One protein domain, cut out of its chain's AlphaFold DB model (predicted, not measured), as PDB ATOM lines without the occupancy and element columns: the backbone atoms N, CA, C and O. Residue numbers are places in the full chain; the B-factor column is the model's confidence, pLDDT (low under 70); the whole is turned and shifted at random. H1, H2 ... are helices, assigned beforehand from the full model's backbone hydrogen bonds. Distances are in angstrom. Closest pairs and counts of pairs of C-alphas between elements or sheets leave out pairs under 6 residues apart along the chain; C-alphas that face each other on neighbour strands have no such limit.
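AT A GLANCE: This is residues 1170 to 1207 and 1225 to 1274 of the 1296 residues of an uncharacterized protein of Trypanosoma cruzi (strain CL Brener) (UniProt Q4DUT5). Two long helices lie side by side, staggered and running opposite ways, as a loose pair that comes closest near the first residues of H1. From there residues 1258 to 1274 of H2 stick out past H1 at one end of a long rod, and residues 1190 to 1207 of H1 and 1225 to 1235 of H2 stand free toward the other end. The printed part has 88 residues with two named helices, H1 then H2, and no named strand; its class is all helix. The whole is extended, with a radius of gyration of the C-alphas of 22.6 A, and the C-alphas span 84 by 21 by 11 A.

HOW THE PARTS SIT: Begin with H1, residues 1170 to 1207, and compare it with H2, residues 1225 to 1274. Look at Met 1171 and Ile 1254: their C-alphas are the closest of the two helices, 7.2 A apart. H1 and H2 are close but not clearly touching, with 2 pairs of C-alphas within 8 A. Their lines stand at a shallow tilt of 11 degrees, opposite ways, and their centres are 23.3 A apart. Along the backbone, every O i to N i+4 pair of H1 is within hydrogen-bond range; in H2, 43 of 46 are.

IN THESE COORDINATES: Find C-alpha 1170 at (188.269, 168.216, 309.959); from there H1 runs 54.2 A to C-alpha 1207. Then find C-alpha 1225 at (155.877, 182.179, 282.873), where H2 begins; it runs 72.2 A to C-alpha 1274 at (211.600, 144.751, 309.403).

THE WHOLE: The two C-alphas farthest apart, those of Leu 1207 and Asp 1274, are 84.0 A apart. Residues 1208 to 1224, the link across the cut, are not printed; C-alphas 1207 and 1225 are 15.2 A apart across it. In the B-factor column you will find a mean pLDDT of the printed part of 79.7, with residues 1197 to 1198, 1200 to 1207 and 1271 to 1274 under 70.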
ATOM      1  N   TRP A1170     188.396 166.997 310.760       91.93
ATOM      2  CA  TRP A1170     188.269 168.216 309.959       91.93
ATOM      3  C   TRP A1170     187.421 168.007 308.698       91.93
ATOM      4  O   TRP A1170     186.612 168.872 308.373       91.93
ATOM      5  N   MET A1171     187.521 166.851 308.026       91.31
ATOM      6  CA  MET A1171     186.629 166.519 306.904       91.31
ATOM      7  C   MET A1171     185.179 166.452 307.372       91.31
ATOM      8  O   MET A1171     184.316 167.053 306.745       91.31
ATOM      9  N   LEU A1172     184.914 165.779 308.497       91.84
ATOM     10  CA  LEU A1172     183.566 165.685 309.066       91.84
ATOM     11  C   LEU A1172     183.004 167.066 309.433       91.84
ATOM     12  O   LEU A1172     181.827 167.326 309.196       91.84
ATOM     13  N   ALA A1173     183.834 167.984 309.941       90.86
ATOM     14  CA  ALA A1173     183.431 169.372 310.171       90.86
ATOM     15  C   ALA A1173     183.073 170.107 308.862       90.86
ATOM     16  O   ALA A1173     182.020 170.743 308.790       90.86
ATOM     17  N   VAL A1174     183.890 169.972 307.808       90.60
ATOM     18  CA  VAL A1174     183.621 170.568 306.483       90.60
ATOM     19  C   VAL A1174     182.366 169.969 305.839       90.60
ATOM     20  O   VAL A1174     181.531 170.711 305.328       90.60
ATOM     21  N   ILE A1175     182.174 168.651 305.913       91.80
ATOM     22  CA  ILE A1175     180.978 167.956 305.410       91.80
ATOM     23  C   ILE A1175     179.729 168.442 306.144       91.80
ATOM     24  O   ILE A1175     178.740 168.785 305.499       91.80
ATOM     25  N   ARG A1176     179.777 168.568 307.476       92.47
ATOM     26  CA  ARG A1176     178.676 169.137 308.272       92.47
ATOM     27  C   ARG A1176     178.368 170.574 307.871       92.47
ATOM     28  O   ARG A1176     177.194 170.908 307.720       92.47
ATOM     29  N   GLN A1177     179.385 171.405 307.639       91.74
ATOM     30  CA  GLN A1177     179.183 172.761 307.131       91.74
ATOM     31  C   GLN A1177     178.517 172.746 305.747       91.74
ATOM     32  O   GLN A1177     177.480 173.386 305.584       91.74
ATOM     33  N   LEU A1178     179.035 171.980 304.780       89.54
ATOM     34  CA  LEU A1178     178.441 171.842 303.444       89.54
ATOM     35  C   LEU A1178     176.992 171.345 303.503       89.54
ATOM     36  O   LEU A1178     176.136 171.852 302.783       89.54
ATOM     37  N   ARG A1179     176.696 170.392 304.389       90.16
ATOM     38  CA  ARG A1179     175.361 169.819 304.601       90.16
ATOM     39  C   ARG A1179     174.389 170.844 305.193       90.16
ATOM     40  O   ARG A1179     173.260 170.959 304.719       90.16
ATOM     41  N   ILE A1180     174.838 171.653 306.158       90.31
ATOM     42  CA  ILE A1180     174.078 172.788 306.714       90.31
ATOM     43  C   ILE A1180     173.872 173.880 305.657       90.31
ATOM     44  O   ILE A1180     172.778 174.439 305.550       90.31
ATOM     45  N   GLU A1181     174.893 174.196 304.861       87.39
ATOM     46  CA  GLU A1181     174.794 175.165 303.772       87.39
ATOM     47  C   GLU A1181     173.841 174.698 302.675       87.39
ATOM     48  O   GLU A1181     173.023 175.494 302.222       87.39
ATOM     49  N   GLU A1182     173.869 173.422 302.301       84.30
ATOM     50  CA  GLU A1182     172.991 172.858 301.281       84.30
ATOM     51  C   GLU A1182     171.543 172.736 301.775       84.30
ATOM     52  O   GLU A1182     170.616 173.115 301.059       84.30
ATOM     53  N   GLU A1183     171.309 172.351 303.031       87.01
ATOM     54  CA  GLU A1183     169.974 172.421 303.641       87.01
ATOM     55  C   GLU A1183     169.474 173.882 303.703       87.01
ATOM     56  O   GLU A1183     168.309 174.168 303.419       87.01
ATOM     57  N   LYS A1184     170.365 174.852 303.955       88.62
ATOM     58  CA  LYS A1184     170.083 176.301 303.924       88.62
ATOM     59  C   LYS A1184     169.847 176.822 302.496       88.62
ATOM     60  O   LYS A1184     168.988 177.692 302.319       88.62
ATOM     61  N   ARG A1185     170.525 176.297 301.462       82.04
ATOM     62  CA  ARG A1185     170.247 176.568 300.033       82.04
ATOM     63  C   ARG A1185     168.885 175.999 299.637       82.04
ATOM     64  O   ARG A1185     168.069 176.736 299.080       82.04
ATOM     65  N   ASN A1186     168.573 174.761 300.012       83.18
ATOM     66  CA  ASN A1186     167.281 174.129 299.742       83.18
ATOM     67  C   ASN A1186     166.134 174.785 300.518       83.18
ATOM     68  O   ASN A1186     165.068 175.028 299.951       83.18
ATOM     69  N   GLN A1187     166.338 175.198 301.770       86.73
ATOM     70  CA  GLN A1187     165.352 175.980 302.516       86.73
ATOM     71  C   GLN A1187     165.134 177.370 301.893       86.73
ATOM     72  O   GLN A1187     163.983 177.787 301.759       86.73
ATOM     73  N   LYS A1188     166.190 178.063 301.436       86.44
ATOM     74  CA  LYS A1188     166.059 179.295 300.630       86.44
ATOM     75  C   LYS A1188     165.273 179.032 299.340       86.44
ATOM     76  O   LYS A1188     164.359 179.794 299.043       86.44
ATOM     77  N   MET A1189     165.577 177.962 298.602       75.74
ATOM     78  CA  MET A1189     164.891 177.602 297.354       75.74
ATOM     79  C   MET A1189     163.402 177.318 297.592       75.74
ATOM     80  O   MET A1189     162.559 177.915 296.925       75.74
ATOM     81  N   ARG A1190     163.064 176.501 298.601       77.71
ATOM     82  CA  ARG A1190     161.679 176.247 299.032       77.71
ATOM     83  C   ARG A1190     160.971 177.555 299.408       77.71
ATOM     84  O   ARG A1190     159.884 177.813 298.901       77.71
ATOM     85  N   ARG A1191     161.599 178.440 300.198       82.59
ATOM     86  CA  ARG A1191     161.043 179.770 300.539       82.59
ATOM     87  C   ARG A1191     160.848 180.676 299.313       82.59
ATOM     88  O   ARG A1191     159.835 181.366 299.245       82.59
ATOM     89  N   PHE A1192     161.758 180.667 298.336       78.56
ATOM     90  CA  PHE A1192     161.595 181.422 297.085       78.56
ATOM     91  C   PHE A1192     160.460 180.871 296.216       78.56
ATOM     92  O   PHE A1192     159.700 181.661 295.657       78.56
ATOM     93  N   LEU A1193     160.313 179.545 296.127       75.19
ATOM     94  CA  LEU A1193     159.207 178.899 295.420       75.19
ATOM     95  C   LEU A1193     157.871 179.222 296.099       75.19
ATOM     96  O   LEU A1193     157.023 179.845 295.466       75.19
ATOM     97  N   PHE A1194     157.708 178.933 297.395       72.41
ATOM     98  CA  PHE A1194     156.480 179.256 298.137       72.41
ATOM     99  C   PHE A1194     156.157 180.756 298.129       72.41
ATOM    100  O   PHE A1194     155.015 181.132 297.882       72.41
ATOM    101  N   GLY A1195     157.147 181.633 298.326       79.77
ATOM    102  CA  GLY A1195     156.952 183.085 298.287       79.77
ATOM    103  C   GLY A1195     156.540 183.607 296.908       79.77
ATOM    104  O   GLY A1195     155.752 184.551 296.819       79.77
ATOM    105  N   ARG A1196     156.999 182.971 295.821       74.17
ATOM    106  CA  ARG A1196     156.624 183.351 294.452       74.17
ATOM    107  C   ARG A1196     155.311 182.710 294.004       74.17
ATOM    108  O   ARG A1196     154.529 183.397 293.359       74.17
ATOM    109  N   VAL A1197     154.993 181.492 294.445       66.70
ATOM    110  CA  VAL A1197     153.641 180.913 294.346       66.70
ATOM    111  C   VAL A1197     152.641 181.796 295.095       66.70
ATOM    112  O   VAL A1197     151.652 182.209 294.507       66.70
ATOM    113  N   ALA A1198     152.931 182.216 296.330       67.33
ATOM    114  CA  ALA A1198     152.094 183.158 297.077       67.33
ATOM    115  C   ALA A1198     151.972 184.531 296.387       67.33
ATOM    116  O   ALA A1198     150.909 185.150 296.419       67.33
ATOM    117  N   THR A1199     153.025 185.000 295.710       75.10
ATOM    118  CA  THR A1199     152.958 186.208 294.865       75.10
ATOM    119  C   THR A1199     152.069 185.996 293.636       75.10
ATOM    120  O   THR A1199     151.266 186.868 293.323       75.10
ATOM    121  N   ASN A1200     152.122 184.828 292.993       69.85
ATOM    122  CA  ASN A1200     151.236 184.465 291.882       69.85
ATOM    123  C   ASN A1200     149.779 184.252 292.353       69.85
ATOM    124  O   ASN A1200     148.847 184.593 291.633       69.85
ATOM    125  N   LEU A1201     149.554 183.785 293.586       61.97
ATOM    126  CA  LEU A1201     148.231 183.724 294.223       61.97
ATOM    127  C   LEU A1201     147.708 185.121 294.616       61.97
ATOM    128  O   LEU A1201     146.505 185.373 294.560       61.97
ATOM    129  N   ARG A1202     148.590 186.077 294.939       63.20
ATOM    130  CA  ARG A1202     148.218 187.502 295.025       63.20
ATOM    131  C   ARG A1202     147.944 188.100 293.645       63.20
ATOM    132  O   ARG A1202     147.013 188.885 293.523       63.20
ATOM    133  N   ALA A1203     148.658 187.675 292.602       60.95
ATOM    134  CA  ALA A1203     148.303 188.006 291.225       60.95
ATOM    135  C   ALA A1203     146.944 187.397 290.830       60.95
ATOM    136  O   ALA A1203     146.181 188.085 290.167       60.95
ATOM    137  N   ARG A1204     146.552 186.210 291.332       59.45
ATOM    138  CA  ARG A1204     145.163 185.704 291.225       59.45
ATOM    139  C   ARG A1204     144.129 186.675 291.816       59.45
ATOM    140  O   ARG A1204     143.073 186.824 291.225       59.45
ATOM    141  N   ARG A1205     144.430 187.446 292.869       63.66
ATOM    142  CA  ARG A1205     143.519 188.529 293.319       63.66
ATOM    143  C   ARG A1205     143.415 189.699 292.328       63.66
ATOM    144  O   ARG A1205     142.395 190.376 292.326       63.66
ATOM    145  N   LEU A1206     144.418 189.912 291.472       59.58
ATOM    146  CA  LEU A1206     144.316 190.816 290.319       59.58
ATOM    147  C   LEU A1206     143.585 190.152 289.134       59.58
ATOM    148  O   LEU A1206     142.883 190.854 288.415       59.58
ATOM    149  N   LEU A1207     143.670 188.824 288.965       55.65
ATOM    150  CA  LEU A1207     142.854 188.075 287.988       55.65
ATOM    151  C   LEU A1207     141.359 188.118 288.332       55.65
ATOM    152  O   LEU A1207     140.528 188.228 287.439       55.65
ATOM    153  N   TRP A1225     155.541 183.466 282.266       72.78
ATOM    154  CA  TRP A1225     155.877 182.179 282.873       72.78
ATOM    155  C   TRP A1225     157.112 181.555 282.218       72.78
ATOM    156  O   TRP A1225     158.062 181.247 282.928       72.78
ATOM    157  N   GLU A1226     157.172 181.487 280.887       80.17
ATOM    158  CA  GLU A1226     158.339 181.038 280.111       80.17
ATOM    159  C   GLU A1226     159.583 181.874 280.429       80.17
ATOM    160  O   GLU A1226     160.618 181.341 280.826       80.17
ATOM    161  N   LYS A1227     159.481 183.211 280.351       80.95
ATOM    162  CA  LYS A1227     160.593 184.114 280.701       80.95
ATOM    163  C   LYS A1227     160.973 184.043 282.176       80.95
ATOM    164  O   LYS A1227     162.100 184.397 282.526       80.95
ATOM    165  N   TRP A1228     160.064 183.629 283.058       79.80
ATOM    166  CA  TRP A1228     160.403 183.355 284.449       79.80
ATOM    167  C   TRP A1228     161.100 181.999 284.609       79.80
ATOM    168  O   TRP A1228     162.115 181.956 285.302       79.80
ATOM    169  N   LEU A1229     160.618 180.938 283.954       75.68
ATOM    170  CA  LEU A1229     161.236 179.612 283.946       75.68
ATOM    171  C   LEU A1229     162.655 179.670 283.385       75.68
ATOM    172  O   LEU A1229     163.564 179.217 284.067       75.68
ATOM    173  N   ASP A1230     162.873 180.310 282.234       82.96
ATOM    174  CA  ASP A1230     164.200 180.518 281.639       82.96
ATOM    175  C   ASP A1230     165.158 181.224 282.616       82.96
ATOM    176  O   ASP A1230     166.243 180.732 282.933       82.96
ATOM    177  N   ARG A1231     164.728 182.358 283.188       81.65
ATOM    178  CA  ARG A1231     165.516 183.104 284.184       81.65
ATOM    179  C   ARG A1231     165.759 182.299 285.463       81.65
ATOM    180  O   ARG A1231     166.806 182.463 286.090       81.65
ATOM    181  N   TRP A1232     164.810 181.459 285.875       74.84
ATOM    182  CA  TRP A1232     164.928 180.613 287.061       74.84
ATOM    183  C   TRP A1232     165.848 179.419 286.814       74.84
ATOM    184  O   TRP A1232     166.729 179.182 287.633       74.84
ATOM    185  N   GLN A1233     165.738 178.743 285.669       79.40
ATOM    186  CA  GLN A1233     166.655 177.697 285.214       79.40
ATOM    187  C   GLN A1233     168.081 178.250 285.099       79.40
ATOM    188  O   GLN A1233     168.981 177.710 285.732       79.40
ATOM    189  N   LYS A1234     168.288 179.397 284.435       87.21
ATOM    190  CA  LYS A1234     169.599 180.074 284.337       87.21
ATOM    191  C   LYS A1234     170.161 180.550 285.682       87.21
ATOM    192  O   LYS A1234     171.379 180.643 285.839       87.21
ATOM    193  N   LYS A1235     169.315 180.861 286.674       80.89
ATOM    194  CA  LYS A1235     169.776 181.149 288.046       80.89
ATOM    195  C   LYS A1235     170.064 179.871 288.844       80.89
ATOM    196  O   LYS A1235     171.022 179.844 289.606       80.89
ATOM    197  N   ARG A1236     169.267 178.816 288.661       74.45
ATOM    198  CA  ARG A1236     169.449 177.501 289.293       74.45
ATOM    199  C   ARG A1236     170.694 176.793 288.759       74.45
ATOM    200  O   ARG A1236     171.376 176.156 289.544       74.45
ATOM    201  N   ALA A1237     171.001 176.940 287.470       77.35
ATOM    202  CA  ALA A1237     172.230 176.459 286.847       77.35
ATOM    203  C   ALA A1237     173.463 177.143 287.451       77.35
ATOM    204  O   ALA A1237     174.332 176.450 287.957       77.35
ATOM    205  N   ARG A1238     173.493 178.483 287.526       81.52
ATOM    206  CA  ARG A1238     174.618 179.203 288.152       81.52
ATOM    207  C   ARG A1238     174.819 178.859 289.628       81.52
ATOM    208  O   ARG A1238     175.910 178.458 289.999       81.52
ATOM    209  N   MET A1239     173.762 178.886 290.447       73.24
ATOM    210  CA  MET A1239     173.886 178.506 291.867       73.24
ATOM    211  C   MET A1239     174.214 177.014 292.081       73.24
ATOM    212  O   MET A1239     174.642 176.653 293.173       73.24
ATOM    213  N   ARG A1240     173.996 176.148 291.076       79.66
ATOM    214  CA  ARG A1240     174.536 174.781 291.063       79.66
ATOM    215  C   ARG A1240     176.021 174.804 290.737       79.66
ATOM    216  O   ARG A1240     176.779 174.354 291.569       79.66
ATOM    217  N   GLN A1241     176.429 175.391 289.611       80.52
ATOM    218  CA  GLN A1241     177.834 175.473 289.185       80.52
ATOM    219  C   GLN A1241     178.747 176.070 290.269       80.52
ATOM    220  O   GLN A1241     179.816 175.530 290.524       80.52
ATOM    221  N   GLU A1242     178.295 177.129 290.947       78.86
ATOM    222  CA  GLU A1242     178.970 177.721 292.111       78.86
ATOM    223  C   GLU A1242     179.153 176.685 293.244       78.86
ATOM    224  O   GLU A1242     180.276 176.410 293.661       78.86
ATOM    225  N   GLY A1243     178.067 176.052 293.708       79.10
ATOM    226  CA  GLY A1243     178.117 175.084 294.814       79.10
ATOM    227  C   GLY A1243     178.712 173.713 294.461       79.10
ATOM    228  O   GLY A1243     179.168 173.001 295.350       79.10
ATOM    229  N   GLU A1244     178.710 173.339 293.184       81.41
ATOM    230  CA  GLU A1244     179.266 172.097 292.643       81.41
ATOM    231  C   GLU A1244     180.780 172.215 292.455       81.41
ATOM    232  O   GLU A1244     181.492 171.262 292.747       81.41
ATOM    233  N   ALA A1245     181.297 173.397 292.096       83.66
ATOM    234  CA  ALA A1245     182.732 173.674 292.149       83.66
ATOM    235  C   ALA A1245     183.276 173.594 293.590       83.66
ATOM    236  O   ALA A1245     184.288 172.931 293.826       83.66
ATOM    237  N   ASP A1246     182.580 174.200 294.561       83.54
ATOM    238  CA  ASP A1246     182.937 174.106 295.985       83.54
ATOM    239  C   ASP A1246     182.859 172.660 296.507       83.54
ATOM    240  O   ASP A1246     183.770 172.195 297.199       83.54
ATOM    241  N   LEU A1247     181.794 171.923 296.160       86.10
ATOM    242  CA  LEU A1247     181.621 170.523 296.557       86.10
ATOM    243  C   LEU A1247     182.702 169.631 295.942       86.10
ATOM    244  O   LEU A1247     183.352 168.895 296.679       86.10
ATOM    245  N   ASN A1248     182.936 169.718 294.629       86.93
ATOM    246  CA  ASN A1248     183.938 168.907 293.937       86.93
ATOM    247  C   ASN A1248     185.338 169.167 294.499       86.93
ATOM    248  O   ASN A1248     186.035 168.212 294.818       86.93
ATOM    249  N   ARG A1249     185.701 170.426 294.784       88.86
ATOM    250  CA  ARG A1249     186.969 170.763 295.458       88.86
ATOM    251  C   ARG A1249     187.115 170.094 296.833       88.86
ATOM    252  O   ARG A1249     188.224 169.742 297.234       88.86
ATOM    253  N   VAL A1250     186.022 169.908 297.576       88.10
ATOM    254  CA  VAL A1250     186.039 169.168 298.851       88.10
ATOM    255  C   VAL A1250     186.091 167.653 298.627       88.10
ATOM    256  O   VAL A1250     186.826 166.972 299.343       88.10
ATOM    257  N   LEU A1251     185.396 167.120 297.618       88.53
ATOM    258  CA  LEU A1251     185.486 165.706 297.233       88.53
ATOM    259  C   LEU A1251     186.893 165.333 296.733       88.53
ATOM    260  O   LEU A1251     187.395 164.277 297.110       88.53
ATOM    261  N   ASP A1252     187.565 166.216 295.988       90.32
ATOM    262  CA  ASP A1252     188.974 166.101 295.588       90.32
ATOM    263  C   ASP A1252     189.892 166.010 296.812       90.32
ATOM    264  O   ASP A1252     190.727 165.108 296.906       90.32
ATOM    265  N   MET A1253     189.716 166.902 297.796       89.72
ATOM    266  CA  MET A1253     190.484 166.851 299.046       89.72
ATOM    267  C   MET A1253     190.234 165.548 299.818       89.72
ATOM    268  O   MET A1253     191.187 164.951 300.325       89.72
ATOM    269  N   ILE A1254     188.987 165.076 299.899       87.36
ATOM    270  CA  ILE A1254     188.639 163.805 300.553       87.36
ATOM    271  C   ILE A1254     189.297 162.629 299.814       87.36
ATOM    272  O   ILE A1254     189.959 161.802 300.447       87.36
ATOM    273  N   ALA A1255     189.194 162.581 298.484       88.80
ATOM    274  CA  ALA A1255     189.772 161.523 297.662       88.80
ATOM    275  C   ALA A1255     191.306 161.501 297.718       88.80
ATOM    276  O   ALA A1255     191.899 160.432 297.879       88.80
ATOM    277  N   ALA A1256     191.958 162.666 297.665       89.91
ATOM    278  CA  ALA A1256     193.405 162.788 297.814       89.91
ATOM    279  C   ALA A1256     193.882 162.269 299.181       89.91
ATOM    280  O   ALA A1256     194.783 161.433 299.242       89.91
ATOM    281  N   ASN A1257     193.246 162.694 300.277       89.13
ATOM    282  CA  ASN A1257     193.642 162.279 301.625       89.13
ATOM    283  C   ASN A1257     193.404 160.779 301.882       89.13
ATOM    284  O   ASN A1257     194.275 160.116 302.449       89.13
ATOM    285  N   LEU A1258     192.266 160.218 301.451       86.22
ATOM    286  CA  LEU A1258     191.999 158.778 301.581       86.22
ATOM    287  C   LEU A1258     193.020 157.950 300.778       86.22
ATOM    288  O   LEU A1258     193.553 156.962 301.288       86.22
ATOM    289  N   ARG A1259     193.388 158.408 299.573       85.86
ATOM    290  CA  ARG A1259     194.434 157.797 298.734       85.86
ATOM    291  C   ARG A1259     195.831 157.881 299.366       85.86
ATOM    292  O   ARG A1259     196.598 156.926 299.259       85.86
ATOM    293  N   CYS A1260     196.167 158.984 300.041       82.35
ATOM    294  CA  CYS A1260     197.417 159.115 300.799       82.35
ATOM    295  C   CYS A1260     197.474 158.142 301.985       82.35
ATOM    296  O   CYS A1260     198.474 157.444 302.149       82.35
ATOM    297  N   ARG A1261     196.389 158.022 302.760       78.45
ATOM    298  CA  ARG A1261     196.330 157.137 303.935       78.45
ATOM    299  C   ARG A1261     196.511 155.657 303.572       78.45
ATOM    300  O   ARG A1261     197.174 154.924 304.300       78.45
ATOM    301  N   GLN A1262     195.993 155.235 302.416       76.32
ATOM    302  CA  GLN A1262     196.186 153.874 301.898       76.32
ATOM    303  C   GLN A1262     197.652 153.577 301.512       76.32
ATOM    304  O   GLN A1262     198.088 152.428 301.603       76.32
ATOM    305  N   ARG A1263     198.431 154.591 301.100       77.20
ATOM    306  CA  ARG A1263     199.882 154.440 300.879       77.20
ATOM    307  C   ARG A1263     200.623 154.299 302.204       77.20
ATOM    308  O   ARG A1263     201.354 153.327 302.361       77.20
ATOM    309  N   GLN A1264     200.337 155.181 303.165       76.18
ATOM    310  CA  GLN A1264     200.944 155.145 304.501       76.18
ATOM    311  C   GLN A1264     200.746 153.783 305.176       76.18
ATOM    312  O   GLN A1264     201.733 153.155 305.533       76.18
ATOM    313  N   GLN A1265     199.525 153.238 305.215       75.58
ATOM    314  CA  GLN A1265     199.290 151.895 305.772       75.58
ATOM    315  C   GLN A1265     200.073 150.778 305.056       75.58
ATOM    316  O   GLN A1265     200.461 149.794 305.683       75.58
ATOM    317  N   LYS A1266     200.324 150.903 303.746       79.94
ATOM    318  CA  LYS A1266     201.102 149.922 302.971       79.94
ATOM    319  C   LYS A1266     202.614 150.055 303.196       79.94
ATOM    320  O   LYS A1266     203.337 149.076 303.026       79.94
ATOM    321  N   GLU A1267     203.087 151.240 303.563       76.92
ATOM    322  CA  GLU A1267     204.477 151.521 303.937       76.92
ATOM    323  C   GLU A1267     204.733 151.144 305.407       76.92
ATOM    324  O   GLU A1267     205.680 150.413 305.688       76.92
ATOM    325  N   GLU A1268     203.819 151.486 306.317       75.18
ATOM    326  CA  GLU A1268     203.774 151.003 307.704       75.18
ATOM    327  C   GLU A1268     203.788 149.467 307.751       75.18
ATOM    328  O   GLU A1268     204.652 148.884 308.399       75.18
ATOM    329  N   ALA A1269     202.921 148.785 306.991       75.46
ATOM    330  CA  ALA A1269     202.876 147.318 306.932       75.46
ATOM    331  C   ALA A1269     204.119 146.659 306.292       75.46
ATOM    332  O   ALA A1269     204.292 145.443 306.409       75.46
ATOM    333  N   ARG A1270     204.984 147.433 305.618       75.59
ATOM    334  CA  ARG A1270     206.318 146.982 305.189       75.59
ATOM    335  C   ARG A1270     207.317 147.142 306.333       75.59
ATOM    336  O   ARG A1270     207.877 146.144 306.770       75.59
ATOM    337  N   HIS A1271     207.442 148.348 306.889       67.31
ATOM    338  CA  HIS A1271     208.346 148.618 308.014       67.31
ATOM    339  C   HIS A1271     208.051 147.759 309.257       67.31
ATOM    340  O   HIS A1271     208.982 147.356 309.954       67.31
ATOM    341  N   LEU A1272     206.789 147.387 309.502       63.71
ATOM    342  CA  LEU A1272     206.406 146.507 310.614       63.71
ATOM    343  C   LEU A1272     206.963 145.074 310.494       63.71
ATOM    344  O   LEU A1272     207.022 144.368 311.497       63.71
ATOM    345  N   LYS A1273     207.367 144.624 309.294       65.40
ATOM    346  CA  LYS A1273     208.048 143.328 309.119       65.40
ATOM    347  C   LYS A1273     209.542 143.396 309.422       65.40
ATOM    348  O   LYS A1273     210.091 142.404 309.899       65.40
ATOM    349  N   ASP A1274     210.164 144.549 309.192       62.33
ATOM    350  CA  ASP A1274     211.600 144.751 309.403       62.33
ATOM    351  C   ASP A1274     211.922 145.137 310.859       62.33
ATOM    352  O   ASP A1274     213.007 144.842 311.357       62.33
TER     353      ASP A1274